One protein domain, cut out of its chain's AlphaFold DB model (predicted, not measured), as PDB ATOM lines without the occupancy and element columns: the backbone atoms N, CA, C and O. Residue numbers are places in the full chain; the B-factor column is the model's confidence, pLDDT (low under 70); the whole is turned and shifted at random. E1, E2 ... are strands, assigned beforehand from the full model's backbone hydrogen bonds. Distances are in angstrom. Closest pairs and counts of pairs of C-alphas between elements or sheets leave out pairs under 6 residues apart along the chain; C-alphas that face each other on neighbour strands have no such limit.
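AT A GLANCE: This is residues 372 to 579 of the 1129 residues of an uncharacterized protein of Bodo saltans (UniProt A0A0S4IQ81). The chain is wound in stacked turns, a solenoid with three walls of parallel strands. One wall holds E3, E5, E8, E11, E14 and E17, the next E6, E9, E12 and E15, the third E7, E10, E13 and E16; bent E1 and E4 each run from wall to wall, and E2 sits at a corner beside E5. The printed part has 208 residues, no named helix and 17 strands, E1 to E17 along the chain: all strand, every neighbour pair parallel. It is compact, with a radius of gyration of the C-alphas of 16.2 A, and spans 47 by 37 by 35 A.

HOW THE PARTS SIT: Start at E1, residues 374 to 395, which bends by 171 degrees at residue 380. It neighbours E3, residues 409 to 413, with N 375 and O 409 at 2.9 A, and E4, residues 416 to 428, with N 382 and O 416 at 2.9 A. On one side of E5, residues 432 to 441, find E3, with N 410 and O 437 at 2.8 A, and E2, residues 404 to 406, with N 405 and O 432 at 2.8 A. On the other side is E8, residues 463 to 470, with N 438 and O 466 at 2.8 A. Next come E11, residues 486 to 495, N 467 and O 491 at 2.8 A; E14, residues 527 to 530, N 492 and O 527 at 2.9 A; and E17, residues 564 to 569, N 528 and O 564 at 2.9 A. Back at E4, E6, residues 444 to 446, and E7, residues 451 to 456, lie on one side, with N 417 and O 444 at 2.8 A and N 424 and O 452 at 2.8 A. After E6 come E9, residues 473 to 476, N 445 and O 473 at 2.8 A; E12, residues 498 to 502, N 474 and O 498 at 2.9 A; and E15, residues 535 to 539, N 499 and O 535 at 2.9 A. After E7 come E10, residues 478 to 483, N 452 and O 478 at 2.8 A; E13, residues 513 to 524, N 480 and O 515 at 2.9 A; and E16, residues 550 to 560, N 515 and O 552 at 2.8 A. E13 also neighbours E11, N 487 and O 522 at 2.9 A.

IN THESE COORDINATES: Find C-alpha 374 at (-21.195, -39.644, 29.373), where E1 begins; its ends are 19.1 A apart. E13 measures 25.7 A and E16 27.7 A. E17 ends at C-alpha 569, (-10.899, -21.834, 53.492).

THE WHOLE: The C-alphas farthest apart are those of Ser 372 and Ser 545, 49.9 A. The printed part has no cut, and no link is long. Mean pLDDT of the printed part is 85.2; 33 residues are under 70, among them 539 to 553 and 569 to 579.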
ATOM      1  N   SER A 372     -28.751 -38.577  28.897       97.00
ATOM      2  CA  SER A 372     -28.182 -39.833  29.389       97.00
ATOM      3  C   SER A 372     -26.795 -40.107  28.789       97.00
ATOM      4  O   SER A 372     -26.455 -41.243  28.455       97.00
ATOM      5  N   CYS A 373     -26.011 -39.043  28.593       96.81
ATOM      6  CA  CYS A 373     -24.700 -39.085  27.960       96.81
ATOM      7  C   CYS A 373     -23.566 -39.093  28.985       96.81
ATOM      8  O   CYS A 373     -23.675 -38.515  30.066       96.81
ATOM      9  N   VAL A 374     -22.442 -39.697  28.601       96.44
ATOM     10  CA  VAL A 374     -21.195 -39.644  29.373       96.44
ATOM     11  C   VAL A 374     -20.118 -38.984  28.519       96.44
ATOM     12  O   VAL A 374     -19.798 -39.483  27.440       96.44
ATOM     13  N   ALA A 375     -19.567 -37.868  28.992       95.88
ATOM     14  CA  ALA A 375     -18.460 -37.172  28.347       95.88
ATOM     15  C   ALA A 375     -17.235 -37.160  29.267       95.88
ATOM     16  O   ALA A 375     -17.314 -36.691  30.398       95.88
ATOM     17  N   VAL A 376     -16.102 -37.669  28.787       96.88
ATOM     18  CA  VAL A 376     -14.857 -37.776  29.557       96.88
ATOM     19  C   VAL A 376     -13.730 -37.087  28.797       96.88
ATOM     20  O   VAL A 376     -13.416 -37.459  27.666       96.88
ATOM     21  N   VAL A 377     -13.111 -36.092  29.427       97.19
ATOM     22  CA  VAL A 377     -11.988 -35.317  28.890       97.19
ATOM     23  C   VAL A 377     -10.780 -35.523  29.801       97.19
ATOM     24  O   VAL A 377     -10.813 -35.140  30.967       97.19
ATOM     25  N   VAL A 378      -9.723 -36.151  29.283       96.94
ATOM     26  CA  VAL A 378      -8.573 -36.622  30.072       96.94
ATOM     27  C   VAL A 378      -7.258 -36.132  29.472       96.94
ATOM     28  O   VAL A 378      -7.055 -36.241  28.263       96.94
ATOM     29  N   ARG A 379      -6.309 -35.684  30.303       96.31
ATOM     30  CA  ARG A 379      -4.936 -35.348  29.868       96.31
ATOM     31  C   ARG A 379      -4.916 -34.361  28.693       96.31
ATOM     32  O   ARG A 379      -4.263 -34.584  27.673       96.31
ATOM     33  N   VAL A 380      -5.664 -33.266  28.827       94.75
ATOM     34  CA  VAL A 380      -5.614 -32.139  27.887       94.75
ATOM     35  C   VAL A 380      -4.581 -31.143  28.384       94.75
ATOM     36  O   VAL A 380      -4.740 -30.600  29.466       94.75
ATOM     37  N   HIS A 381      -3.555 -30.860  27.595       93.62
ATOM     38  CA  HIS A 381      -2.625 -29.766  27.827       93.62
ATOM     39  C   HIS A 381      -2.715 -28.789  26.665       93.62
ATOM     40  O   HIS A 381      -2.365 -29.120  25.532       93.62
ATOM     41  N   SER A 382      -3.200 -27.585  26.933       88.56
ATOM     42  CA  SER A 382      -3.373 -26.588  25.887       88.56
ATOM     43  C   SER A 382      -2.913 -25.212  26.350       88.56
ATOM     44  O   SER A 382      -3.218 -24.779  27.463       88.56
ATOM     45  N   THR A 383      -2.147 -24.537  25.498       86.38
ATOM     46  CA  THR A 383      -1.541 -23.232  25.775       86.38
ATOM     47  C   THR A 383      -1.939 -22.228  24.695       86.38
ATOM     48  O   THR A 383      -1.726 -22.500  23.514       86.38
ATOM     49  N   SER A 384      -2.473 -21.067  25.081       80.12
ATOM     50  CA  SER A 384      -2.855 -19.964  24.187       80.12
ATOM     51  C   SER A 384      -2.499 -18.606  24.798       80.12
ATOM     52  O   SER A 384      -2.551 -18.433  26.009       80.12
ATOM     53  N   SER A 385      -2.163 -17.610  23.978       71.06
ATOM     54  CA  SER A 385      -1.713 -16.296  24.460       71.06
ATOM     55  C   SER A 385      -2.779 -15.193  24.487       71.06
ATOM     56  O   SER A 385      -2.551 -14.194  25.161       71.06
ATOM     57  N   THR A 386      -3.912 -15.305  23.778       65.31
ATOM     58  CA  THR A 386      -4.828 -14.147  23.595       65.31
ATOM     59  C   THR A 386      -6.328 -14.462  23.606       65.31
ATOM     60  O   THR A 386      -7.133 -13.541  23.477       65.31
ATOM     61  N   THR A 387      -6.749 -15.725  23.730       71.62
ATOM     62  CA  THR A 387      -8.074 -16.142  23.231       71.62
ATOM     63  C   THR A 387      -8.907 -16.995  24.174       71.62
ATOM     64  O   THR A 387      -8.371 -17.548  25.135       71.62
ATOM     65  N   LEU A 388     -10.228 -17.072  23.910       83.38
ATOM     66  CA  LEU A 388     -11.147 -17.910  24.685       83.38
ATOM     67  C   LEU A 388     -10.737 -19.371  24.537       83.38
ATOM     68  O   LEU A 388     -10.693 -19.906  23.428       83.38
ATOM     69  N   HIS A 389     -10.457 -19.997  25.667       88.00
ATOM     70  CA  HIS A 389      -9.939 -21.344  25.722       88.00
ATOM     71  C   HIS A 389     -10.753 -22.172  26.718       88.00
ATOM     72  O   HIS A 389     -10.726 -21.886  27.910       88.00
ATOM     73  N   SER A 390     -11.504 -23.164  26.239       92.62
ATOM     74  CA  SER A 390     -12.446 -23.935  27.058       92.62
ATOM     75  C   SER A 390     -12.292 -25.448  26.908       92.62
ATOM     76  O   SER A 390     -12.002 -25.940  25.814       92.62
ATOM     77  N   LEU A 391     -12.523 -26.216  27.985       94.81
ATOM     78  CA  LEU A 391     -12.761 -27.662  27.838       94.81
ATOM     79  C   LEU A 391     -14.193 -27.929  27.368       94.81
ATOM     80  O   LEU A 391     -14.403 -28.802  26.530       94.81
ATOM     81  N   LEU A 392     -15.161 -27.169  27.877       95.75
ATOM     82  CA  LEU A 392     -16.559 -27.245  27.466       95.75
ATOM     83  C   LEU A 392     -17.149 -25.844  27.288       95.75
ATOM     84  O   LEU A 392     -17.155 -25.043  28.220       95.75
ATOM     85  N   ASP A 393     -17.717 -25.578  26.119       93.88
ATOM     86  CA  ASP A 393     -18.472 -24.357  25.845       93.88
ATOM     87  C   ASP A 393     -19.886 -24.711  25.387       93.88
ATOM     88  O   ASP A 393     -20.081 -25.390  24.375       93.88
ATOM     89  N   VAL A 394     -20.874 -24.269  26.157       93.62
ATOM     90  CA  VAL A 394     -22.294 -24.457  25.873       93.62
ATOM     91  C   VAL A 394     -22.899 -23.081  25.668       93.62
ATOM     92  O   VAL A 394     -23.138 -22.338  26.624       93.62
ATOM     93  N   THR A 395     -23.123 -22.745  24.405       86.88
ATOM     94  CA  THR A 395     -23.626 -21.439  23.979       86.88
ATOM     95  C   THR A 395     -24.736 -21.624  22.944       86.88
ATOM     96  O   THR A 395     -24.662 -22.521  22.102       86.88
ATOM     97  N   PRO A 396     -25.805 -20.815  22.982       79.25
ATOM     98  CA  PRO A 396     -26.827 -20.863  21.949       79.25
ATOM     99  C   PRO A 396     -26.296 -20.267  20.642       79.25
ATOM    100  O   PRO A 396     -25.512 -19.314  20.645       79.25
ATOM    101  N   ILE A 397     -26.787 -20.778  19.514       73.62
ATOM    102  CA  ILE A 397     -26.699 -20.061  18.239       73.62
ATOM    103  C   ILE A 397     -27.920 -19.147  18.158       73.62
ATOM    104  O   ILE A 397     -29.051 -19.580  18.393       73.62
ATOM    105  N   ALA A 398     -27.698 -17.865  17.856       56.91
ATOM    106  CA  ALA A 398     -28.773 -16.887  17.715       56.91
ATOM    107  C   ALA A 398     -29.874 -17.441  16.787       56.91
ATOM    108  O   ALA A 398     -29.565 -17.834  15.664       56.91
ATOM    109  N   SER A 399     -31.132 -17.444  17.257       55.66
ATOM    110  CA  SER A 399     -32.367 -17.972  16.625       55.66
ATOM    111  C   SER A 399     -32.802 -19.416  16.933       55.66
ATOM    112  O   SER A 399     -33.897 -19.791  16.514       55.66
ATOM    113  N   ILE A 400     -32.039 -20.200  17.702       68.25
ATOM    114  CA  ILE A 400     -32.366 -21.614  17.979       68.25
ATOM    115  C   ILE A 400     -32.618 -21.841  19.479       68.25
ATOM    116  O   ILE A 400     -32.157 -21.074  20.324       68.25
ATOM    117  N   ALA A 401     -33.396 -22.880  19.810       77.44
ATOM    118  CA  ALA A 401     -33.658 -23.306  21.182       77.44
ATOM    119  C   ALA A 401     -32.352 -23.465  21.997       77.44
ATOM    120  O   ALA A 401     -31.315 -23.845  21.435       77.44
ATOM    121  N   PRO A 402     -32.380 -23.187  23.313       85.19
ATOM    122  CA  PRO A 402     -31.209 -23.347  24.165       85.19
ATOM    123  C   PRO A 402     -30.760 -24.810  24.240       85.19
ATOM    124  O   PRO A 402     -31.558 -25.739  24.083       85.19
ATOM    125  N   ALA A 403     -29.469 -25.015  24.505       92.00
ATOM    126  CA  ALA A 403     -28.914 -26.348  24.709       92.00
ATOM    127  C   ALA A 403     -29.531 -27.029  25.945       92.00
ATOM    128  O   ALA A 403     -29.925 -26.372  26.912       92.00
ATOM    129  N   ARG A 404     -29.603 -28.362  25.925       94.50
ATOM    130  CA  ARG A 404     -30.190 -29.164  27.008       94.50
ATOM    131  C   ARG A 404     -29.215 -30.248  27.442       94.50
ATOM    132  O   ARG A 404     -28.736 -31.000  26.604       94.50
ATOM    133  N   ILE A 405     -28.947 -30.354  28.737       96.62
ATOM    134  CA  ILE A 405     -28.093 -31.388  29.328       96.62
ATOM    135  C   ILE A 405     -28.921 -32.106  30.391       96.62
ATOM    136  O   ILE A 405     -29.256 -31.536  31.423       96.62
ATOM    137  N   VAL A 406     -29.314 -33.342  30.112       97.06
ATOM    138  CA  VAL A 406     -30.264 -34.114  30.915       97.06
ATOM    139  C   VAL A 406     -29.644 -35.463  31.259       97.06
ATOM    140  O   VAL A 406     -29.067 -36.114  30.391       97.06
ATOM    141  N   ASN A 407     -29.742 -35.899  32.517       97.31
ATOM    142  CA  ASN A 407     -29.248 -37.207  32.976       97.31
ATOM    143  C   ASN A 407     -27.780 -37.495  32.599       97.31
ATOM    144  O   ASN A 407     -27.415 -38.649  32.391       97.31
ATOM    145  N   SER A 408     -26.951 -36.462  32.430       97.81
ATOM    146  CA  SER A 408     -25.634 -36.600  31.806       97.81
ATOM    147  C   SER A 408     -24.502 -36.402  32.809       97.81
ATOM    148  O   SER A 408     -24.605 -35.603  33.741       97.81
ATOM    149  N   ALA A 409     -23.399 -37.116  32.599       97.38
ATOM    150  CA  ALA A 409     -22.199 -37.031  33.425       97.38
ATOM    151  C   ALA A 409     -21.012 -36.538  32.592       97.38
ATOM    152  O   ALA A 409     -20.680 -37.125  31.561       97.38
ATOM    153  N   LEU A 410     -20.380 -35.457  33.041       97.38
ATOM    154  CA  LEU A 410     -19.233 -34.833  32.395       97.38
ATOM    155  C   LEU A 410     -18.044 -34.857  33.358       97.38
ATOM    156  O   LEU A 410     -18.156 -34.371  34.481       97.38
ATOM    157  N   GLN A 411     -16.923 -35.430  32.927       97.50
ATOM    158  CA  GLN A 411     -15.719 -35.597  33.743       97.50
ATOM    159  C   GLN A 411     -14.507 -34.966  33.061       97.50
ATOM    160  O   GLN A 411     -14.248 -35.214  31.881       97.50
ATOM    161  N   PHE A 412     -13.744 -34.188  33.824       97.75
ATOM    162  CA  PHE A 412     -12.518 -33.524  33.396       97.75
ATOM    163  C   PHE A 412     -11.374 -33.948  34.319       97.75
ATOM    164  O   PHE A 412     -11.385 -33.623  35.506       97.75
ATOM    165  N   LEU A 413     -10.399 -34.678  33.777       97.50
ATOM    166  CA  LEU A 413      -9.348 -35.349  34.545       97.50
ATOM    167  C   LEU A 413      -7.958 -34.964  34.018       97.50
ATOM    168  O   LEU A 413      -7.679 -35.109  32.828       97.50
ATOM    169  N   ASP A 414      -7.066 -34.516  34.901       97.25
ATOM    170  CA  ASP A 414      -5.664 -34.201  34.568       97.25
ATOM    171  C   ASP A 414      -5.518 -33.180  33.418       97.25
ATOM    172  O   ASP A 414      -4.690 -33.335  32.514       97.25
ATOM    173  N   CYS A 415      -6.355 -32.143  33.411       97.00
ATOM    174  CA  CYS A 415      -6.379 -31.130  32.355       97.00
ATOM    175  C   CYS A 415      -5.613 -29.868  32.768       97.00
ATOM    176  O   CYS A 415      -5.766 -29.372  33.878       97.00
ATOM    177  N   VAL A 416      -4.840 -29.293  31.851       95.88
ATOM    178  CA  VAL A 416      -4.077 -28.058  32.033       95.88
ATOM    179  C   VAL A 416      -4.385 -27.097  30.888       95.88
ATOM    180  O   VAL A 416      -4.070 -27.358  29.726       95.88
ATOM    181  N   LEU A 417      -4.978 -25.959  31.233       93.69
ATOM    182  CA  LEU A 417      -5.229 -24.837  30.341       93.69
ATOM    183  C   LEU A 417      -4.346 -23.666  30.753       93.69
ATOM    184  O   LEU A 417      -4.446 -23.176  31.876       93.69
ATOM    185  N   VAL A 418      -3.512 -23.188  29.838       90.56
ATOM    186  CA  VAL A 418      -2.714 -21.976  30.034       90.56
ATOM    187  C   VAL A 418      -3.171 -20.950  29.018       90.56
ATOM    188  O   VAL A 418      -3.064 -21.189  27.817       90.56
ATOM    189  N   GLY A 419      -3.685 -19.814  29.470       84.56
ATOM    190  CA  GLY A 419      -3.969 -18.728  28.544       84.56
ATOM    191  C   GLY A 419      -4.895 -17.649  29.052       84.56
ATOM    192  O   GLY A 419      -5.633 -17.844  30.015       84.56
ATOM    193  N   TYR A 420      -4.868 -16.526  28.334       85.75
ATOM    194  CA  TYR A 420      -5.436 -15.251  28.762       85.75
ATOM    195  C   TYR A 420      -6.941 -15.290  29.060       85.75
ATOM    196  O   TYR A 420      -7.372 -14.714  30.056       85.75
ATOM    197  N   LEU A 421      -7.742 -15.985  28.245       88.75
ATOM    198  CA  LEU A 421      -9.182 -16.159  28.475       88.75
ATOM    199  C   LEU A 421      -9.532 -17.645  28.630       88.75
ATOM    200  O   LEU A 421     -10.356 -18.182  27.895       88.75
ATOM    201  N   SER A 422      -8.889 -18.329  29.574       91.94
ATOM    202  CA  SER A 422      -9.140 -19.757  29.805       91.94
ATOM    203  C   SER A 422     -10.277 -20.003  30.802       91.94
ATOM    204  O   SER A 422     -10.376 -19.321  31.822       91.94
ATOM    205  N   THR A 423     -11.104 -21.007  30.523       93.62
ATOM    206  CA  THR A 423     -12.223 -21.479  31.344       93.62
ATOM    207  C   THR A 423     -12.276 -23.007  31.293       93.62
ATOM    208  O   THR A 423     -11.957 -23.604  30.272       93.62
ATOM    209  N   VAL A 424     -12.642 -23.685  32.377       94.56
ATOM    210  CA  VAL A 424     -12.847 -25.138  32.336       94.56
ATOM    211  C   VAL A 424     -14.124 -25.422  31.562       94.56
ATOM    212  O   VAL A 424     -14.089 -26.051  30.507       94.56
ATOM    213  N   PHE A 425     -15.243 -24.892  32.049       93.69
ATOM    214  CA  PHE A 425     -16.501 -24.957  31.334       93.69
ATOM    215  C   PHE A 425     -17.313 -23.675  31.480       93.69
ATOM    216  O   PHE A 425     -17.316 -23.024  32.530       93.69
ATOM    217  N   ARG A 426     -18.031 -23.352  30.405       93.06
ATOM    218  CA  ARG A 426     -18.923 -22.205  30.304       93.06
ATOM    219  C   ARG A 426     -20.307 -22.670  29.872       93.06
ATOM    220  O   ARG A 426     -20.483 -23.127  28.747       93.06
ATOM    221  N   LEU A 427     -21.283 -22.528  30.765       94.38
ATOM    222  CA  LEU A 427     -22.704 -22.660  30.455       94.38
ATOM    223  C   LEU A 427     -23.294 -21.258  30.370       94.38
ATOM    224  O   LEU A 427     -23.344 -20.554  31.377       94.38
ATOM    225  N   PHE A 428     -23.679 -20.832  29.169       89.62
ATOM    226  CA  PHE A 428     -24.036 -19.440  28.927       89.62
ATOM    227  C   PHE A 428     -25.350 -19.314  28.164       89.62
ATOM    228  O   PHE A 428     -25.542 -19.972  27.146       89.62
ATOM    229  N   SER A 429     -26.203 -18.388  28.615       85.69
ATOM    230  CA  SER A 429     -27.417 -17.946  27.917       85.69
ATOM    231  C   SER A 429     -28.481 -19.044  27.758       85.69
ATOM    232  O   SER A 429     -28.840 -19.457  26.657       85.69
ATOM    233  N   GLY A 430     -29.026 -19.490  28.889       84.56
ATOM    234  CA  GLY A 430     -30.250 -20.288  28.939       84.56
ATOM    235  C   GLY A 430     -30.139 -21.809  28.837       84.56
ATOM    236  O   GLY A 430     -31.190 -22.405  28.606       84.56
ATOM    237  N   PRO A 431     -28.978 -22.493  28.964       92.75
ATOM    238  CA  PRO A 431     -28.991 -23.945  28.867       92.75
ATOM    239  C   PRO A 431     -29.809 -24.553  30.014       92.75
ATOM    240  O   PRO A 431     -29.698 -24.138  31.170       92.75
ATOM    241  N   LEU A 432     -30.618 -25.559  29.683       94.56
ATOM    242  CA  LEU A 432     -31.372 -26.340  30.659       94.56
ATOM    243  C   LEU A 432     -30.513 -27.508  31.134       94.56
ATOM    244  O   LEU A 432     -30.172 -28.376  30.326       94.56
ATOM    245  N   VAL A 433     -30.218 -27.567  32.435       96.38
ATOM    246  CA  VAL A 433     -29.465 -28.681  33.025       96.38
ATOM    247  C   VAL A 433     -30.320 -29.432  34.043       96.38
ATOM    248  O   VAL A 433     -30.804 -28.851  35.010       96.38
ATOM    249  N   VAL A 434     -30.534 -30.730  33.823       96.94
ATOM    250  CA  VAL A 434     -31.394 -31.567  34.672       96.94
ATOM    251  C   VAL A 434     -30.679 -32.856  35.054       96.94
ATOM    252  O   VAL A 434     -30.217 -33.583  34.175       96.94
ATOM    253  N   ASN A 435     -30.624 -33.170  36.348       97.19
ATOM    254  CA  ASN A 435     -30.081 -34.428  36.877       97.19
ATOM    255  C   ASN A 435     -28.699 -34.769  36.289       97.19
ATOM    256  O   ASN A 435     -28.496 -35.849  35.740       97.19
ATOM    257  N   SER A 436     -27.782 -33.805  36.308       97.94
ATOM    258  CA  SER A 436     -26.493 -33.912  35.620       97.94
ATOM    259  C   SER A 436     -25.335 -33.564  36.551       97.94
ATOM    260  O   SER A 436     -25.483 -32.748  37.462       97.94
ATOM    261  N   SER A 437     -24.178 -34.188  36.323       97.19
ATOM    262  CA  SER A 437     -22.995 -34.064  37.184       97.19
ATOM    263  C   SER A 437     -21.749 -33.653  36.407       97.19
ATOM    264  O   SER A 437     -21.467 -34.222  35.354       97.19
ATOM    265  N   PHE A 438     -21.011 -32.680  36.934       97.62
ATOM    266  CA  PHE A 438     -19.817 -32.084  36.342       97.62
ATOM    267  C   PHE A 438     -18.670 -32.270  37.337       97.62
ATOM    268  O   PHE A 438     -18.676 -31.644  38.395       97.62
ATOM    269  N   ASP A 439     -17.710 -33.134  37.020       97.69
ATOM    270  CA  ASP A 439     -16.632 -33.510  37.938       97.69
ATOM    271  C   ASP A 439     -15.262 -33.085  37.408       97.69
ATOM    272  O   ASP A 439     -14.881 -33.428  36.287       97.69
ATOM    273  N   LEU A 440     -14.551 -32.282  38.198       97.88
ATOM    274  CA  LEU A 440     -13.252 -31.706  37.874       97.88
ATOM    275  C   LEU A 440     -12.224 -32.250  38.864       97.88
ATOM    276  O   LEU A 440     -12.233 -31.885  40.041       97.88
ATOM    277  N   GLN A 441     -11.295 -33.064  38.370       97.56
ATOM    278  CA  GLN A 441     -10.223 -33.639  39.173       97.56
ATOM    279  C   GLN A 441      -8.859 -33.314  38.566       97.56
ATOM    280  O   GLN A 441      -8.592 -33.615  37.402       97.56
ATOM    281  N   ASN A 442      -7.975 -32.726  39.376       97.12
ATOM    282  CA  ASN A 442      -6.629 -32.338  38.944       97.12
ATOM    283  C   ASN A 442      -6.642 -31.422  37.701       97.12
ATOM    284  O   ASN A 442      -5.874 -31.604  36.755       97.12
ATOM    285  N   VAL A 443      -7.554 -30.443  37.684       97.38
ATOM    286  CA  VAL A 443      -7.681 -29.471  36.592       97.38
ATOM    287  C   VAL A 443      -6.943 -28.185  36.957       97.38
ATOM    288  O   VAL A 443      -7.168 -27.603  38.016       97.38
ATOM    289  N   SER A 444      -6.075 -27.711  36.070       96.19
ATOM    290  CA  SER A 444      -5.312 -26.477  36.237       96.19
ATOM    291  C   SER A 444      -5.671 -25.461  35.158       96.19
ATOM    292  O   SER A 444      -5.460 -25.709  33.977       96.19
ATOM    293  N   VAL A 445      -6.170 -24.296  35.559       94.81
ATOM    294  CA  VAL A 445      -6.314 -23.110  34.707       94.81
ATOM    295  C   VAL A 445      -5.285 -22.089  35.170       94.81
ATOM    296  O   VAL A 445      -5.322 -21.656  36.322       94.81
ATOM    297  N   LEU A 446      -4.351 -21.726  34.295       91.25
ATOM    298  CA  LEU A 446      -3.219 -20.850  34.589       91.25
ATOM    299  C   LEU A 446      -3.287 -19.579  33.736       91.25
ATOM    300  O   LEU A 446      -3.704 -19.614  32.579       91.25
ATOM    301  N   ASP A 447      -2.877 -18.460  34.336       86.75
ATOM    302  CA  ASP A 447      -2.753 -17.135  33.707       86.75
ATOM    303  C   ASP A 447      -4.032 -16.569  33.062       86.75
ATOM    304  O   ASP A 447      -3.982 -15.585  32.321       86.75
ATOM    305  N   SER A 448      -5.194 -17.148  33.375       90.19
ATOM    306  CA  SER A 448      -6.475 -16.636  32.897       90.19
ATOM    307  C   SER A 448      -6.855 -15.347  33.613       90.19
ATOM    308  O   SER A 448      -6.783 -15.236  34.839       90.19
ATOM    309  N   GLN A 449      -7.307 -14.384  32.820       86.94
ATOM    310  CA  GLN A 449      -8.001 -13.176  33.238       86.94
ATOM    311  C   GLN A 449      -9.516 -13.291  33.021       86.94
ATOM    312  O   GLN A 449     -10.256 -12.384  33.381       86.94
ATOM    313  N   PHE A 450     -10.013 -14.384  32.445       89.19
ATOM    314  CA  PHE A 450     -11.449 -14.618  32.287       89.19
ATOM    315  C   PHE A 450     -12.033 -15.318  33.524       89.19
ATOM    316  O   PHE A 450     -11.477 -15.209  34.616       89.19
ATOM    317  N   ALA A 451     -13.171 -15.996  33.393       88.38
ATOM    318  CA  ALA A 451     -13.774 -16.764  34.463       88.38
ATOM    319  C   ALA A 451     -13.453 -18.267  34.347       88.38
ATOM    320  O   ALA A 451     -13.607 -18.869  33.283       88.38
ATOM    321  N   GLY A 452     -12.998 -18.869  35.448       90.94
ATOM    322  CA  GLY A 452     -12.555 -20.262  35.515       90.94
ATOM    323  C   GLY A 452     -13.696 -21.254  35.304       90.94
ATOM    324  O   GLY A 452     -13.601 -22.110  34.432       90.94
ATOM    325  N   VAL A 453     -14.790 -21.111  36.048       94.75
ATOM    326  CA  VAL A 453     -16.038 -21.871  35.887       94.75
ATOM    327  C   VAL A 453     -17.198 -20.886  35.782       94.75
ATOM    328  O   VAL A 453     -17.351 -20.037  36.662       94.75
ATOM    329  N   VAL A 454     -18.009 -20.995  34.723       94.38
ATOM    330  CA  VAL A 454     -19.109 -20.055  34.446       94.38
ATOM    331  C   VAL A 454     -20.439 -20.781  34.303       94.38
ATOM    332  O   VAL A 454     -20.612 -21.612  33.412       94.38
ATOM    333  N   LEU A 455     -21.390 -20.394  35.149       94.00
ATOM    334  CA  LEU A 455     -22.799 -20.763  35.099       94.00
ATOM    335  C   LEU A 455     -23.614 -19.469  34.993       94.00
ATOM    336  O   LEU A 455     -23.829 -18.787  35.993       94.00
ATOM    337  N   ASP A 456     -24.021 -19.092  33.786       92.44
ATOM    338  CA  ASP A 456     -24.698 -17.817  33.542       92.44
ATOM    339  C   ASP A 456     -26.056 -18.016  32.872       92.44
ATOM    340  O   ASP A 456     -26.162 -18.578  31.775       92.44
ATOM    341  N   SER A 457     -27.083 -17.472  33.526       92.00
ATOM    342  CA  SER A 457     -28.444 -17.389  33.017       92.00
ATOM    343  C   SER A 457     -29.007 -18.766  32.674       92.00
ATOM    344  O   SER A 457     -29.523 -18.953  31.576       92.00
ATOM    345  N   LEU A 458     -28.856 -19.750  33.567       93.00
ATOM    346  CA  LEU A 458     -29.409 -21.092  33.360       93.00
ATOM    347  C   LEU A 458     -30.943 -21.045  33.265       93.00
ATOM    348  O   LEU A 458     -31.584 -20.179  33.864       93.00
ATOM    349  N   ASP A 459     -31.536 -21.992  32.534       92.75
ATOM    350  CA  ASP A 459     -32.996 -22.093  32.431       92.75
ATOM    351  C   ASP A 459     -33.632 -22.258  33.823       92.75
ATOM    352  O   ASP A 459     -33.097 -22.974  34.671       92.75
ATOM    353  N   ALA A 460     -34.791 -21.638  34.059       89.06
ATOM    354  CA  ALA A 460     -35.474 -21.676  35.355       89.06
ATOM    355  C   ALA A 460     -35.914 -23.090  35.790       89.06
ATOM    356  O   ALA A 460     -36.186 -23.312  36.967       89.06
ATOM    357  N   ASN A 461     -35.985 -24.048  34.859       92.94
ATOM    358  CA  ASN A 461     -36.278 -25.451  35.153       92.94
ATOM    359  C   ASN A 461     -35.016 -26.281  35.453       92.94
ATOM    360  O   ASN A 461     -35.098 -27.509  35.545       92.94
ATOM    361  N   THR A 462     -33.851 -25.641  35.582       95.38
ATOM    362  CA  THR A 462     -32.602 -26.307  35.961       95.38
ATOM    363  C   THR A 462     -32.743 -26.932  37.349       95.38
ATOM    364  O   THR A 462     -33.080 -26.259  38.325       95.38
ATOM    365  N   ASN A 463     -32.491 -28.239  37.437       95.88
ATOM    366  CA  ASN A 463     -32.724 -29.023  38.649       95.88
ATOM    367  C   ASN A 463     -31.687 -30.146  38.805       95.88
ATOM    368  O   ASN A 463     -31.337 -30.785  37.815       95.88
ATOM    369  N   ARG A 464     -31.248 -30.459  40.029       95.38
ATOM    370  CA  ARG A 464     -30.293 -31.553  40.310       95.38
ATOM    371  C   ARG A 464     -28.990 -31.411  39.526       95.38
ATOM    372  O   ARG A 464     -28.600 -32.310  38.780       95.38
ATOM    373  N   LEU A 465     -28.348 -30.253  39.654       96.88
ATOM    374  CA  LEU A 465     -27.029 -29.994  39.077       96.88
ATOM    375  C   LEU A 465     -25.956 -30.212  40.144       96.88
ATOM    376  O   LEU A 465     -25.898 -29.464  41.120       96.88
ATOM    377  N   ASN A 466     -25.086 -31.195  39.921       97.06
ATOM    378  CA  ASN A 466     -23.956 -31.492  40.794       97.06
ATOM    379  C   ASN A 466     -22.650 -31.024  40.144       97.06
ATOM    380  O   ASN A 466     -22.365 -31.386  39.005       97.06
ATOM    381  N   VAL A 467     -21.839 -30.260  40.867       97.44
ATOM    382  CA  VAL A 467     -20.517 -29.794  40.441       97.44
ATOM    383  C   VAL A 467     -19.498 -30.142  41.525       97.44
ATOM    384  O   VAL A 467     -19.658 -29.738  42.676       97.44
ATOM    385  N   SER A 468     -18.440 -30.868  41.171       97.38
ATOM    386  CA  SER A 468     -17.322 -31.188  42.066       97.38
ATOM    387  C   SER A 468     -16.005 -30.665  41.504       97.38
ATOM    388  O   SER A 468     -15.721 -30.811  40.319       97.38
ATOM    389  N   ILE A 469     -15.205 -30.028  42.360       97.25
ATOM    390  CA  ILE A 469     -13.887 -29.475  42.034       97.25
ATOM    391  C   ILE A 469     -12.890 -29.968  43.082       97.25
ATOM    392  O   ILE A 469     -12.908 -29.516  44.228       97.25
ATOM    393  N   VAL A 470     -12.019 -30.898  42.697       96.88
ATOM    394  CA  VAL A 470     -11.102 -31.582  43.617       96.88
ATOM    395  C   VAL A 470      -9.666 -31.535  43.092       96.88
ATOM    396  O   VAL A 470      -9.426 -31.698  41.892       96.88
ATOM    397  N   HIS A 471      -8.692 -31.313  43.980       96.50
ATOM    398  CA  HIS A 471      -7.257 -31.267  43.647       96.50
ATOM    399  C   HIS A 471      -6.909 -30.307  42.493       96.50
ATOM    400  O   HIS A 471      -5.974 -30.552  41.738       96.50
ATOM    401  N   SER A 472      -7.683 -29.238  42.308       97.12
ATOM    402  CA  SER A 472      -7.618 -28.384  41.118       97.12
ATOM    403  C   SER A 472      -7.009 -27.013  41.430       97.12
ATOM    404  O   SER A 472      -7.086 -26.532  42.559       97.12
ATOM    405  N   HIS A 473      -6.408 -26.358  40.437       95.50
ATOM    406  CA  HIS A 473      -5.874 -24.999  40.546       95.50
ATOM    407  C   HIS A 473      -6.529 -24.098  39.495       95.50
ATOM    408  O   HIS A 473      -6.135 -24.103  38.333       95.50
ATOM    409  N   ILE A 474      -7.517 -23.297  39.888       95.12
ATOM    410  CA  ILE A 474      -8.303 -22.474  38.961       95.12
ATOM    411  C   ILE A 474      -7.923 -21.004  39.131       95.12
ATOM    412  O   ILE A 474      -8.121 -20.424  40.197       95.12
ATOM    413  N   CYS A 475      -7.388 -20.402  38.070       91.50
ATOM    414  CA  CYS A 475      -7.041 -18.985  37.993       91.50
ATOM    415  C   CYS A 475      -8.059 -18.216  37.135       91.50
ATOM    416  O   CYS A 475      -8.500 -18.743  36.115       91.50
ATOM    417  N   GLY A 476      -8.412 -16.983  37.508       89.44
ATOM    418  CA  GLY A 476      -9.315 -16.128  36.725       89.44
ATOM    419  C   GLY A 476      -9.607 -14.773  37.377       89.44
ATOM    420  O   GLY A 476      -9.326 -14.580  38.556       89.44
ATOM    421  N   GLY A 477     -10.229 -13.852  36.637       85.69
ATOM    422  CA  GLY A 477     -10.932 -12.697  37.215       85.69
ATOM    423  C   GLY A 477     -12.120 -13.122  38.078       85.69
ATOM    424  O   GLY A 477     -12.369 -12.529  39.123       85.69
ATOM    425  N   PHE A 478     -12.792 -14.210  37.691       88.69
ATOM    426  CA  PHE A 478     -13.714 -14.935  38.565       88.69
ATOM    427  C   PHE A 478     -13.367 -16.418  38.561       88.69
ATOM    428  O   PHE A 478     -13.409 -17.039  37.507       88.69
ATOM    429  N   THR A 479     -13.006 -17.033  39.687       91.69
ATOM    430  CA  THR A 479     -12.645 -18.468  39.628       91.69
ATOM    431  C   THR A 479     -13.877 -19.355  39.481       91.69
ATOM    432  O   THR A 479     -13.864 -20.286  38.678       91.69
ATOM    433  N   LEU A 480     -14.962 -19.002  40.173       92.50
ATOM    434  CA  LEU A 480     -16.281 -19.604  40.057       92.50
ATOM    435  C   LEU A 480     -17.333 -18.493  40.008       92.50
ATOM    436  O   LEU A 480     -17.388 -17.639  40.893       92.50
ATOM    437  N   MET A 481     -18.160 -18.507  38.970       92.12
ATOM    438  CA  MET A 481     -19.165 -17.483  38.707       92.12
ATOM    439  C   MET A 481     -20.516 -18.143  38.433       92.12
ATOM    440  O   MET A 481     -20.661 -18.868  37.449       92.12
ATOM    441  N   LEU A 482     -21.497 -17.865  39.293       92.12
ATOM    442  CA  LEU A 482     -22.902 -18.230  39.126       92.12
ATOM    443  C   LEU A 482     -23.742 -16.953  39.045       92.12
ATOM    444  O   LEU A 482     -23.815 -16.194  40.013       92.12
ATOM    445  N   VAL A 483     -24.376 -16.715  37.899       90.56
ATOM    446  CA  VAL A 483     -25.116 -15.474  37.631       90.56
ATOM    447  C   VAL A 483     -26.488 -15.766  37.035       90.56
ATOM    448  O   VAL A 483     -26.640 -16.714  36.263       90.56
ATOM    449  N   SER A 484     -27.499 -14.968  37.394       85.56
ATOM    450  CA  SER A 484     -28.821 -14.968  36.739       85.56
ATOM    451  C   SER A 484     -29.525 -16.329  36.727       85.56
ATOM    452  O   SER A 484     -30.246 -16.648  35.789       85.56
ATOM    453  N   SER A 485     -29.293 -17.161  37.744       88.75
ATOM    454  CA  SER A 485     -29.699 -18.571  37.729       88.75
ATOM    455  C   SER A 485     -30.639 -18.914  38.883       88.75
ATOM    456  O   SER A 485     -30.367 -18.597  40.042       88.75
ATOM    457  N   HIS A 486     -31.731 -19.606  38.564       91.69
ATOM    458  CA  HIS A 486     -32.650 -20.196  39.536       91.69
ATOM    459  C   HIS A 486     -32.483 -21.710  39.481       91.69
ATOM    460  O   HIS A 486     -32.840 -22.326  38.479       91.69
ATOM    461  N   ILE A 487     -31.888 -22.297  40.521       93.25
ATOM    462  CA  ILE A 487     -31.536 -23.720  40.525       93.25
ATOM    463  C   ILE A 487     -32.199 -24.425  41.703       93.25
ATOM    464  O   ILE A 487     -32.020 -24.045  42.864       93.25
ATOM    465  N   LEU A 488     -32.924 -25.492  41.379       95.62
ATOM    466  CA  LEU A 488     -33.483 -26.435  42.339       95.62
ATOM    467  C   LEU A 488     -32.487 -27.583  42.577       95.62
ATOM    468  O   LEU A 488     -31.933 -28.122  41.624       95.62
ATOM    469  N   GLU A 489     -32.251 -27.969  43.830       95.69
ATOM    470  CA  GLU A 489     -31.362 -29.089  44.190       95.69
ATOM    471  C   GLU A 489     -29.952 -28.965  43.558       95.69
ATOM    472  O   GLU A 489     -29.482 -29.850  42.847       95.69
ATOM    473  N   PHE A 490     -29.266 -27.840  43.776       96.19
ATOM    474  CA  PHE A 490     -27.875 -27.638  43.345       96.19
ATOM    475  C   PHE A 490     -26.895 -28.212  44.372       96.19
ATOM    476  O   PHE A 490     -27.053 -27.949  45.560       96.19
ATOM    477  N   SER A 491     -25.853 -28.924  43.940       96.69
ATOM    478  CA  SER A 491     -24.762 -29.372  44.812       96.69
ATOM    479  C   SER A 491     -23.417 -28.901  44.271       96.69
ATOM    480  O   SER A 491     -23.010 -29.341  43.200       96.69
ATOM    481  N   LEU A 492     -22.690 -28.068  45.013       95.88
ATOM    482  CA  LEU A 492     -21.309 -27.679  44.705       95.88
ATOM    483  C   LEU A 492     -20.376 -28.162  45.811       95.88
ATOM    484  O   LEU A 492     -20.586 -27.812  46.968       95.88
ATOM    485  N   VAL A 493     -19.335 -28.913  45.451       96.00
ATOM    486  CA  VAL A 493     -18.271 -29.334  46.374       96.00
ATOM    487  C   VAL A 493     -16.917 -28.883  45.841       96.00
ATOM    488  O   VAL A 493     -16.541 -29.244  44.728       96.00
ATOM    489  N   VAL A 494     -16.172 -28.113  46.634       95.06
ATOM    490  CA  VAL A 494     -14.783 -27.734  46.333       95.06
ATOM    491  C   VAL A 494     -13.880 -28.232  47.456       95.06
ATOM    492  O   VAL A 494     -14.073 -27.836  48.603       95.06
ATOM    493  N   ALA A 495     -12.897 -29.072  47.129       93.81
ATOM    494  CA  ALA A 495     -12.003 -29.705  48.102       93.81
ATOM    495  C   ALA A 495     -10.559 -29.778  47.589       93.81
ATOM    496  O   ALA A 495     -10.316 -29.884  46.383       93.81
ATOM    497  N   SER A 496      -9.584 -29.686  48.493       93.19
ATOM    498  CA  SER A 496      -8.140 -29.793  48.217       93.19
ATOM    499  C   SER A 496      -7.656 -28.951  47.027       93.19
ATOM    500  O   SER A 496      -6.736 -29.341  46.309       93.19
ATOM    501  N   SER A 497      -8.301 -27.811  46.772       93.94
ATOM    502  CA  SER A 497      -8.130 -27.019  45.547       93.94
ATOM    503  C   SER A 497      -7.609 -25.614  45.846       93.94
ATOM    504  O   SER A 497      -7.737 -25.098  46.954       93.94
ATOM    505  N   THR A 498      -7.011 -24.970  44.849       92.06
ATOM    506  CA  THR A 498      -6.599 -23.564  44.904       92.06
ATOM    507  C   THR A 498      -7.445 -22.744  43.941       92.06
ATOM    508  O   THR A 498      -7.463 -23.013  42.741       92.06
ATOM    509  N   LEU A 499      -8.114 -21.720  44.460       90.75
ATOM    510  CA  LEU A 499      -8.837 -20.730  43.673       90.75
ATOM    511  C   LEU A 499      -8.055 -19.415  43.717       90.75
ATOM    512  O   LEU A 499      -7.892 -18.804  44.775       90.75
ATOM    513  N   ARG A 500      -7.529 -18.996  42.569       87.88
ATOM    514  CA  ARG A 500      -6.664 -17.826  42.431       87.88
ATOM    515  C   ARG A 500      -7.341 -16.726  41.618       87.88
ATOM    516  O   ARG A 500      -7.565 -16.871  40.419       87.88
ATOM    517  N   VAL A 501      -7.595 -15.595  42.259       84.88
ATOM    518  CA  VAL A 501      -8.130 -14.394  41.621       84.88
ATOM    519  C   VAL A 501      -6.992 -13.552  41.055       84.88
ATOM    520  O   VAL A 501      -5.992 -13.289  41.731       84.88
ATOM    521  N   VAL A 502      -7.149 -13.122  39.808       81.19
ATOM    522  CA  VAL A 502      -6.211 -12.247  39.097       81.19
ATOM    523  C   VAL A 502      -6.984 -11.081  38.504       81.19
ATOM    524  O   VAL A 502      -8.085 -11.264  37.995       81.19
ATOM    525  N   ALA A 503      -6.416  -9.874  38.548       75.81
ATOM    526  CA  ALA A 503      -7.060  -8.725  37.924       75.81
ATOM    527  C   ALA A 503      -7.288  -8.981  36.428       75.81
ATOM    528  O   ALA A 503      -6.368  -9.372  35.704       75.81
ATOM    529  N   SER A 504      -8.508  -8.723  35.977       79.62
ATOM    530  CA  SER A 504      -8.904  -8.912  34.592       79.62
ATOM    531  C   SER A 504      -8.984  -7.589  33.853       79.62
ATOM    532  O   SER A 504      -9.558  -6.634  34.371       79.62
ATOM    533  N   THR A 505      -8.464  -7.537  32.626       78.81
ATOM    534  CA  THR A 505      -8.815  -6.453  31.689       78.81
ATOM    535  C   THR A 505     -10.027  -6.791  30.814       78.81
ATOM    536  O   THR A 505     -10.565  -5.906  30.153       78.81
ATOM    537  N   PHE A 506     -10.459  -8.060  30.798       81.38
ATOM    538  CA  PHE A 506     -11.619  -8.510  30.025       81.38
ATOM    539  C   PHE A 506     -12.921  -7.966  30.616       81.38
ATOM    540  O   PHE A 506     -13.816  -7.520  29.900       81.38
ATOM    541  N   PHE A 507     -13.019  -7.997  31.939       78.44
ATOM    542  CA  PHE A 507     -14.105  -7.363  32.669       78.44
ATOM    543  C   PHE A 507     -13.774  -5.883  32.903       78.44
ATOM    544  O   PHE A 507     -12.607  -5.497  32.941       78.44
ATOM    545  N   SER A 508     -14.799  -5.036  33.044       72.31
ATOM    546  CA  SER A 508     -14.625  -3.581  33.153       72.31
ATOM    547  C   SER A 508     -13.599  -3.189  34.223       72.31
ATOM    548  O   SER A 508     -13.594  -3.780  35.299       72.31
ATOM    549  N   SER A 509     -12.818  -2.130  33.988       62.03
ATOM    550  CA  SER A 509     -11.772  -1.645  34.909       62.03
ATOM    551  C   SER A 509     -12.264  -1.269  36.315       62.03
ATOM    552  O   SER A 509     -11.452  -1.106  37.218       62.03
ATOM    553  N   ASN A 510     -13.579  -1.116  36.496       64.75
ATOM    554  CA  ASN A 510     -14.215  -0.791  37.774       64.75
ATOM    555  C   ASN A 510     -14.843  -2.018  38.459       64.75
ATOM    556  O   ASN A 510     -15.471  -1.869  39.506       64.75
ATOM    557  N   ALA A 511     -14.734  -3.209  37.862       68.12
ATOM    558  CA  ALA A 511     -15.288  -4.424  38.436       68.12
ATOM    559  C   ALA A 511     -14.474  -4.867  39.658       68.12
ATOM    560  O   ALA A 511     -13.245  -4.790  39.680       68.12
ATOM    561  N   VAL A 512     -15.192  -5.354  40.665       72.81
ATOM    562  CA  VAL A 512     -14.620  -6.121  41.770       72.81
ATOM    563  C   VAL A 512     -14.500  -7.567  41.303       72.81
ATOM    564  O   VAL A 512     -15.447  -8.114  40.733       72.81
ATOM    565  N   PHE A 513     -13.337  -8.172  41.512       79.00
ATOM    566  CA  PHE A 513     -13.069  -9.560  41.142       79.00
ATOM    567  C   PHE A 513     -13.261 -10.475  42.339       79.00
ATOM    568  O   PHE A 513     -12.839 -10.126  43.443       79.00
ATOM    569  N   TYR A 514     -13.877 -11.638  42.113       82.88
ATOM    570  CA  TYR A 514     -14.222 -12.579  43.176       82.88
ATOM    571  C   TYR A 514     -13.680 -13.973  42.906       82.88
ATOM    572  O   TYR A 514     -13.736 -14.467  41.784       82.88
ATOM    573  N   ALA A 515     -13.217 -14.664  43.946       84.81
ATOM    574  CA  ALA A 515     -12.981 -16.099  43.833       84.81
ATOM    575  C   ALA A 515     -14.317 -16.789  43.539       84.81
ATOM    576  O   ALA A 515     -14.434 -17.537  42.571       84.81
ATOM    577  N   ILE A 516     -15.345 -16.468  44.323       87.50
ATOM    578  CA  ILE A 516     -16.686 -17.032  44.180       87.50
ATOM    579  C   ILE A 516     -17.684 -15.886  44.039       87.50
ATOM    580  O   ILE A 516     -17.883 -15.112  44.970       87.50
ATOM    581  N   ALA A 517     -18.322 -15.768  42.881       89.19
ATOM    582  CA  ALA A 517     -19.371 -14.782  42.638       89.19
ATOM    583  C   ALA A 517     -20.724 -15.485  42.494       89.19
ATOM    584  O   ALA A 517     -20.901 -16.257  41.553       89.19
ATOM    585  N   LEU A 518     -21.669 -15.199  43.396       90.25
ATOM    586  CA  LEU A 518     -23.079 -15.575  43.254       90.25
ATOM    587  C   LEU A 518     -23.909 -14.296  43.088       90.25
ATOM    588  O   LEU A 518     -24.036 -13.520  44.035       90.25
ATOM    589  N   SER A 519     -24.476 -14.060  41.904       88.50
ATOM    590  CA  SER A 519     -25.186 -12.808  41.607       88.50
ATOM    591  C   SER A 519     -26.528 -13.028  40.910       88.50
ATOM    592  O   SER A 519     -26.643 -13.828  39.986       88.50
ATOM    593  N   SER A 520     -27.545 -12.284  41.340       86.12
ATOM    594  CA  SER A 520     -28.885 -12.223  40.763       86.12
ATOM    595  C   SER A 520     -29.543 -13.600  40.557       86.12
ATOM    596  O   SER A 520     -29.820 -13.989  39.431       86.12
ATOM    597  N   GLY A 521     -29.837 -14.365  41.611       91.06
ATOM    598  CA  GLY A 521     -30.515 -15.662  41.439       91.06
ATOM    599  C   GLY A 521     -31.059 -16.294  42.718       91.06
ATOM    600  O   GLY A 521     -31.149 -15.637  43.759       91.06
ATOM    601  N   SER A 522     -31.460 -17.569  42.641       93.56
ATOM    602  CA  SER A 522     -31.909 -18.332  43.816       93.56
ATOM    603  C   SER A 522     -31.466 -19.795  43.825       93.56
ATOM    604  O   SER A 522     -31.484 -20.467  42.794       93.56
ATOM    605  N   LEU A 523     -31.102 -20.287  45.010       94.81
ATOM    606  CA  LEU A 523     -30.857 -21.695  45.306       94.81
ATOM    607  C   LEU A 523     -31.983 -22.216  46.207       94.81
ATOM    608  O   LEU A 523     -32.304 -21.579  47.210       94.81
ATOM    609  N   THR A 524     -32.551 -23.370  45.860       95.69
ATOM    610  CA  THR A 524     -33.644 -24.009  46.609       95.69
ATOM    611  C   THR A 524     -33.305 -25.477  46.866       95.69
ATOM    612  O   THR A 524     -33.029 -26.199  45.907       95.69
ATOM    613  N   ARG A 525     -33.350 -25.944  48.123       96.19
ATOM    614  CA  ARG A 525     -32.933 -27.305  48.537       96.19
ATOM    615  C   ARG A 525     -31.523 -27.681  48.074       96.19
ATOM    616  O   ARG A 525     -31.274 -28.807  47.647       96.19
ATOM    617  N   SER A 526     -30.611 -26.716  48.119       96.56
ATOM    618  CA  SER A 526     -29.263 -26.838  47.560       96.56
ATOM    619  C   SER A 526     -28.192 -26.980  48.643       96.56
ATOM    620  O   SER A 526     -28.391 -26.576  49.786       96.56
ATOM    621  N   ALA A 527     -27.029 -27.510  48.274       95.44
ATOM    622  CA  ALA A 527     -25.847 -27.620  49.116       95.44
ATOM    623  C   ALA A 527     -24.628 -26.987  48.422       95.44
ATOM    624  O   ALA A 527     -24.239 -27.396  47.333       95.44
ATOM    625  N   VAL A 528     -23.992 -26.003  49.053       93.94
ATOM    626  CA  VAL A 528     -22.720 -25.430  48.588       93.94
ATOM    627  C   VAL A 528     -21.677 -25.624  49.675       93.94
ATOM    628  O   VAL A 528     -21.749 -24.992  50.726       93.94
ATOM    629  N   LEU A 529     -20.720 -26.512  49.426       93.12
ATOM    630  CA  LEU A 529     -19.693 -26.930  50.369       93.12
ATOM    631  C   LEU A 529     -18.314 -26.612  49.800       93.12
ATOM    632  O   LEU A 529     -17.914 -27.114  48.753       93.12
ATOM    633  N   ILE A 530     -17.570 -25.777  50.506       90.19
ATOM    634  CA  ILE A 530     -16.169 -25.504  50.197       90.19
ATOM    635  C   ILE A 530     -15.383 -25.887  51.436       90.19
ATOM    636  O   ILE A 530     -15.587 -25.314  52.512       90.19
ATOM    637  N   GLU A 531     -14.570 -26.923  51.272       87.06
ATOM    638  CA  GLU A 531     -13.895 -27.602  52.361       87.06
ATOM    639  C   GLU A 531     -12.713 -26.802  52.910       87.06
ATOM    640  O   GLU A 531     -12.091 -25.963  52.257       87.06
ATOM    641  N   ASP A 532     -12.382 -27.121  54.157       78.19
ATOM    642  CA  ASP A 532     -11.400 -26.436  54.991       78.19
ATOM    643  C   ASP A 532      -9.953 -26.440  54.450       78.19
ATOM    644  O   ASP A 532      -9.078 -25.791  55.033       78.19
ATOM    645  N   ASP A 533      -9.661 -27.220  53.413       84.25
ATOM    646  CA  ASP A 533      -8.346 -27.367  52.786       84.25
ATOM    647  C   ASP A 533      -8.214 -26.596  51.458       84.25
ATOM    648  O   ASP A 533      -7.140 -26.592  50.847       84.25
ATOM    649  N   VAL A 534      -9.267 -25.883  51.045       86.62
ATOM    650  CA  VAL A 534      -9.251 -25.002  49.874       86.62
ATOM    651  C   VAL A 534      -8.441 -23.737  50.168       86.62
ATOM    652  O   VAL A 534      -8.590 -23.097  51.212       86.62
ATOM    653  N   ARG A 535      -7.574 -23.344  49.230       84.56
ATOM    654  CA  ARG A 535      -6.759 -22.121  49.307       84.56
ATOM    655  C   ARG A 535      -7.340 -21.039  48.407       84.56
ATOM    656  O   ARG A 535      -7.548 -21.287  47.222       84.56
ATOM    657  N   LEU A 536      -7.541 -19.835  48.946       79.19
ATOM    658  CA  LEU A 536      -7.962 -18.671  48.168       79.19
ATOM    659  C   LEU A 536      -6.789 -17.694  48.040       79.19
ATOM    660  O   LEU A 536      -6.221 -17.243  49.034       79.19
ATOM    661  N   MET A 537      -6.409 -17.360  46.812       76.81
ATOM    662  CA  MET A 537      -5.286 -16.460  46.538       76.81
ATOM    663  C   MET A 537      -5.758 -15.251  45.738       76.81
ATOM    664  O   MET A 537      -6.550 -15.387  44.813       76.81
ATOM    665  N   SER A 538      -5.232 -14.076  46.059       70.62
ATOM    666  CA  SER A 538      -5.427 -12.826  45.327       70.62
ATOM    667  C   SER A 538      -4.057 -12.234  45.022       70.62
ATOM    668  O   SER A 538      -3.275 -11.957  45.933       70.62
ATOM    669  N   LEU A 539      -3.735 -12.037  43.744       64.56
ATOM    670  CA  LEU A 539      -2.480 -11.385  43.371       64.56
ATOM    671  C   LEU A 539      -2.724  -9.966  42.865       64.56
ATOM    672  O   LEU A 539      -3.561  -9.769  41.981       64.56
ATOM    673  N   PRO A 540      -1.962  -8.978  43.368       55.28
ATOM    674  CA  PRO A 540      -2.014  -7.636  42.822       55.28
ATOM    675  C   PRO A 540      -1.495  -7.662  41.382       55.28
ATOM    676  O   PRO A 540      -0.458  -8.262  41.100       55.28
ATOM    677  N   ASN A 541      -2.198  -6.994  40.466       52.56
ATOM    678  CA  ASN A 541      -1.664  -6.746  39.133       52.56
ATOM    679  C   ASN A 541      -0.648  -5.593  39.221       52.56
ATOM    680  O   ASN A 541      -1.036  -4.480  39.578       52.56
ATOM    681  N   PRO A 542       0.636  -5.820  38.898       47.16
ATOM    682  CA  PRO A 542       1.669  -4.790  38.994       47.16
ATOM    683  C   PRO A 542       1.513  -3.657  37.963       47.16
ATOM    684  O   PRO A 542       2.222  -2.661  38.062       47.16
ATOM    685  N   SER A 543       0.623  -3.793  36.969       48.81
ATOM    686  CA  SER A 543       0.588  -2.914  35.786       48.81
ATOM    687  C   SER A 543      -0.512  -1.842  35.761       48.81
ATOM    688  O   SER A 543      -0.418  -0.917  34.956       48.81
ATOM    689  N   SER A 544      -1.529  -1.901  36.632       47.09
ATOM    690  CA  SER A 544      -2.645  -0.940  36.627       47.09
ATOM    691  C   SER A 544      -2.746  -0.179  37.948       47.09
ATOM    692  O   SER A 544      -3.080  -0.752  38.983       47.09
ATOM    693  N   SER A 545      -2.535   1.139  37.902       40.09
ATOM    694  CA  SER A 545      -2.791   2.074  39.009       40.09
ATOM    695  C   SER A 545      -4.273   2.145  39.417       40.09
ATOM    696  O   SER A 545      -4.590   2.622  40.506       40.09
ATOM    697  N   SER A 546      -5.182   1.608  38.595       41.59
ATOM    698  CA  SER A 546      -6.595   1.367  38.902       41.59
ATOM    699  C   SER A 546      -6.804  -0.007  39.557       41.59
ATOM    700  O   SER A 546      -7.465  -0.887  39.018       41.59
ATOM    701  N   CYS A 547      -6.142  -0.225  40.686       38.31
ATOM    702  CA  CYS A 547      -6.742  -0.757  41.905       38.31
ATOM    703  C   CYS A 547      -8.103  -1.478  41.747       38.31
ATOM    704  O   CYS A 547      -9.148  -0.896  42.031       38.31
ATOM    705  N   THR A 548      -8.102  -2.736  41.300       43.41
ATOM    706  CA  THR A 548      -9.311  -3.572  41.262       43.41
ATOM    707  C   THR A 548      -9.481  -4.225  42.624       43.41
ATOM    708  O   THR A 548      -8.587  -4.919  43.107       43.41
ATOM    709  N   ASN A 549     -10.602  -3.937  43.286       48.25
ATOM    710  CA  ASN A 549     -10.932  -4.569  44.555       48.25
ATOM    711  C   ASN A 549     -11.038  -6.073  44.302       48.25
ATOM    712  O   ASN A 549     -11.799  -6.506  43.437       48.25
ATOM    713  N   VAL A 550     -10.264  -6.866  45.032       49.91
ATOM    714  CA  VAL A 550     -10.457  -8.314  45.044       49.91
ATOM    715  C   VAL A 550     -11.223  -8.627  46.308       49.91
ATOM    716  O   VAL A 550     -10.678  -8.483  47.395       49.91
ATOM    717  N   ALA A 551     -12.491  -8.987  46.182       56.25
ATOM    718  CA  ALA A 551     -13.231  -9.560  47.294       56.25
ATOM    719  C   ALA A 551     -13.172 -11.073  47.159       56.25
ATOM    720  O   ALA A 551     -13.069 -11.583  46.050       56.25
ATOM    721  N   LEU A 552     -13.188 -11.835  48.250       58.22
ATOM    722  CA  LEU A 552     -13.189 -13.282  48.053       58.22
ATOM    723  C   LEU A 552     -14.525 -13.669  47.457       58.22
ATOM    724  O   LEU A 552     -14.525 -14.339  46.423       58.22
ATOM    725  N   TRP A 553     -15.633 -13.181  48.021       67.38
ATOM    726  CA  TRP A 553     -16.956 -13.516  47.509       67.38
ATOM    727  C   TRP A 553     -17.913 -12.335  47.412       67.38
ATOM    728  O   TRP A 553     -17.787 -11.372  48.168       67.38
ATOM    729  N   SER A 554     -18.870 -12.483  46.495       71.12
ATOM    730  CA  SER A 554     -20.038 -11.622  46.317       71.12
ATOM    731  C   SER A 554     -21.300 -12.458  46.436       71.12
ATOM    732  O   SER A 554     -21.420 -13.475  45.745       71.12
ATOM    733  N   PHE A 555     -22.235 -12.015  47.269       74.94
ATOM    734  CA  PHE A 555     -23.601 -12.522  47.267       74.94
ATOM    735  C   PHE A 555     -24.554 -11.418  46.857       74.94
ATOM    736  O   PHE A 555     -24.542 -10.353  47.464       74.94
ATOM    737  N   ASP A 556     -25.383 -11.713  45.870       80.69
ATOM    738  CA  ASP A 556     -26.655 -11.065  45.565       80.69
ATOM    739  C   ASP A 556     -27.625 -12.188  45.182       80.69
ATOM    740  O   ASP A 556     -27.911 -12.434  44.013       80.69
ATOM    741  N   PHE A 557     -27.978 -13.017  46.169       86.38
ATOM    742  CA  PHE A 557     -28.652 -14.295  45.935       86.38
ATOM    743  C   PHE A 557     -29.710 -14.593  46.995       86.38
ATOM    744  O   PHE A 557     -29.659 -14.096  48.124       86.38
ATOM    745  N   ARG A 558     -30.670 -15.444  46.630       92.31
ATOM    746  CA  ARG A 558     -31.712 -15.946  47.532       92.31
ATOM    747  C   ARG A 558     -31.456 -17.413  47.868       92.31
ATOM    748  O   ARG A 558     -31.370 -18.241  46.968       92.31
ATOM    749  N   PHE A 559     -31.366 -17.732  49.150       93.94
ATOM    750  CA  PHE A 559     -31.240 -19.087  49.677       93.94
ATOM    751  C   PHE A 559     -32.577 -19.481  50.297       93.94
ATOM    752  O   PHE A 559     -33.030 -18.829  51.238       93.94
ATOM    753  N   LEU A 560     -33.220 -20.489  49.716       94.69
ATOM    754  CA  LEU A 560     -34.600 -20.880  50.000       94.69
ATOM    755  C   LEU A 560     -34.685 -22.379  50.303       94.69
ATOM    756  O   LEU A 560     -33.808 -23.142  49.896       94.69
ATOM    757  N   ASP A 561     -35.761 -22.789  50.969       95.00
ATOM    758  CA  ASP A 561     -36.144 -24.167  51.291       95.00
ATOM    759  C   ASP A 561     -34.971 -25.083  51.682       95.00
ATOM    760  O   ASP A 561     -34.429 -25.812  50.848       95.00
ATOM    761  N   HIS A 562     -34.541 -25.040  52.947       95.00
ATOM    762  CA  HIS A 562     -33.491 -25.918  53.485       95.00
ATOM    763  C   HIS A 562     -32.152 -25.884  52.720       95.00
ATOM    764  O   HIS A 562     -31.409 -26.870  52.707       95.00
ATOM    765  N   THR A 563     -31.813 -24.761  52.080       95.44
ATOM    766  CA  THR A 563     -30.521 -24.617  51.401       95.44
ATOM    767  C   THR A 563     -29.402 -24.442  52.422       95.44
ATOM    768  O   THR A 563     -29.490 -23.602  53.316       95.44
ATOM    769  N   VAL A 564     -28.323 -25.209  52.270       94.38
ATOM    770  CA  VAL A 564     -27.131 -25.134  53.116       94.38
ATOM    771  C   VAL A 564     -25.957 -24.626  52.299       94.38
ATOM    772  O   VAL A 564     -25.558 -25.225  51.306       94.38
ATOM    773  N   MET A 565     -25.343 -23.545  52.754       92.06
ATOM    774  CA  MET A 565     -24.078 -23.066  52.226       92.06
ATOM    775  C   MET A 565     -23.066 -23.000  53.362       92.06
ATOM    776  O   MET A 565     -23.273 -22.292  54.340       92.06
ATOM    777  N   SER A 566     -21.971 -23.741  53.237       90.56
ATOM    778  CA  SER A 566     -20.849 -23.721  54.170       90.56
ATOM    779  C   SER A 566     -19.575 -23.529  53.384       90.56
ATOM    780  O   SER A 566     -19.138 -24.420  52.654       90.56
ATOM    781  N   VAL A 567     -18.955 -22.373  53.561       81.06
ATOM    782  CA  VAL A 567     -17.721 -22.061  52.862       81.06
ATOM    783  C   VAL A 567     -16.661 -21.657  53.870       81.06
ATOM    784  O   VAL A 567     -16.797 -20.679  54.611       81.06
ATOM    785  N   ARG A 568     -15.608 -22.469  53.903       76.38
ATOM    786  CA  ARG A 568     -14.454 -22.331  54.782       76.38
ATOM    787  C   ARG A 568     -13.199 -22.505  53.944       76.38
ATOM    788  O   ARG A 568     -13.187 -23.288  53.008       76.38
ATOM    789  N   PHE A 569     -12.151 -21.749  54.244       69.94
ATOM    790  CA  PHE A 569     -10.899 -21.834  53.492       69.94
ATOM    791  C   PHE A 569      -9.682 -21.629  54.393       69.94
ATOM    792  O   PHE A 569      -9.772 -21.038  55.474       69.94
ATOM    793  N   LEU A 570      -8.552 -22.166  53.934       65.06
ATOM    794  CA  LEU A 570      -7.331 -22.356  54.711       65.06
ATOM    795  C   LEU A 570      -6.532 -21.064  54.914       65.06
ATOM    796  O   LEU A 570      -6.057 -20.796  56.015       65.06
ATOM    797  N   GLU A 571      -6.347 -20.289  53.848       64.38
ATOM    798  CA  GLU A 571      -5.434 -19.147  53.824       64.38
ATOM    799  C   GLU A 571      -5.918 -18.103  52.817       64.38
ATOM    800  O   GLU A 571      -6.439 -18.460  51.758       64.38
ATOM    801  N   LEU A 572      -5.724 -16.826  53.165       61.22
ATOM    802  CA  LEU A 572      -5.827 -15.692  52.256       61.22
ATOM    803  C   LEU A 572      -4.423 -15.143  52.006       61.22
ATOM    804  O   LEU A 572      -3.827 -14.539  52.895       61.22
ATOM    805  N   VAL A 573      -3.926 -15.305  50.785       59.12
ATOM    806  CA  VAL A 573      -2.690 -14.656  50.329       59.12
ATOM    807  C   VAL A 573      -3.112 -13.526  49.391       59.12
ATOM    808  O   VAL A 573      -3.550 -13.819  48.283       59.12
ATOM    809  N   GLY A 574      -3.093 -12.265  49.845       50.88
ATOM    810  CA  GLY A 574      -3.730 -11.135  49.142       50.88
ATOM    811  C   GLY A 574      -2.911  -9.838  49.097       50.88
ATOM    812  O   GLY A 574      -2.260  -9.484  50.075       50.88
ATOM    813  N   GLY A 575      -2.956  -9.133  47.955       50.50
ATOM    814  CA  GLY A 575      -2.274  -7.854  47.688       50.50
ATOM    815  C   GLY A 575      -3.029  -6.575  48.104       50.50
ATOM    816  O   GLY A 575      -4.026  -6.619  48.815       50.50
ATOM    817  N   LEU A 576      -2.536  -5.422  47.619       49.75
ATOM    818  CA  LEU A 576      -2.742  -4.042  48.113       49.75
ATOM    819  C   LEU A 576      -4.192  -3.560  48.405       49.75
ATOM    820  O   LEU A 576      -4.317  -2.594  49.149       49.75
ATOM    821  N   LEU A 577      -5.271  -4.181  47.895       53.34
ATOM    822  CA  LEU A 577      -6.672  -3.722  48.058       53.34
ATOM    823  C   LEU A 577      -7.703  -4.874  48.039       53.34
ATOM    824  O   LEU A 577      -8.493  -5.000  47.101       53.34
ATOM    825  N   CYS A 578      -7.698  -5.743  49.050       55.06
ATOM    826  CA  CYS A 578      -8.625  -6.879  49.086       55.06
ATOM    827  C   CYS A 578      -9.759  -6.683  50.108       55.06
ATOM    828  O   CYS A 578      -9.497  -6.468  51.293       55.06
ATOM    829  N   GLY A 579     -11.009  -6.810  49.656       62.53
ATOM    830  CA  GLY A 579     -12.123  -7.190  50.521       62.53
ATOM    831  C   GLY A 579     -12.005  -8.681  50.859       62.53
ATOM    832  O   GLY A 579     -11.519  -9.482  50.068       62.53
TER     833      GLY A 579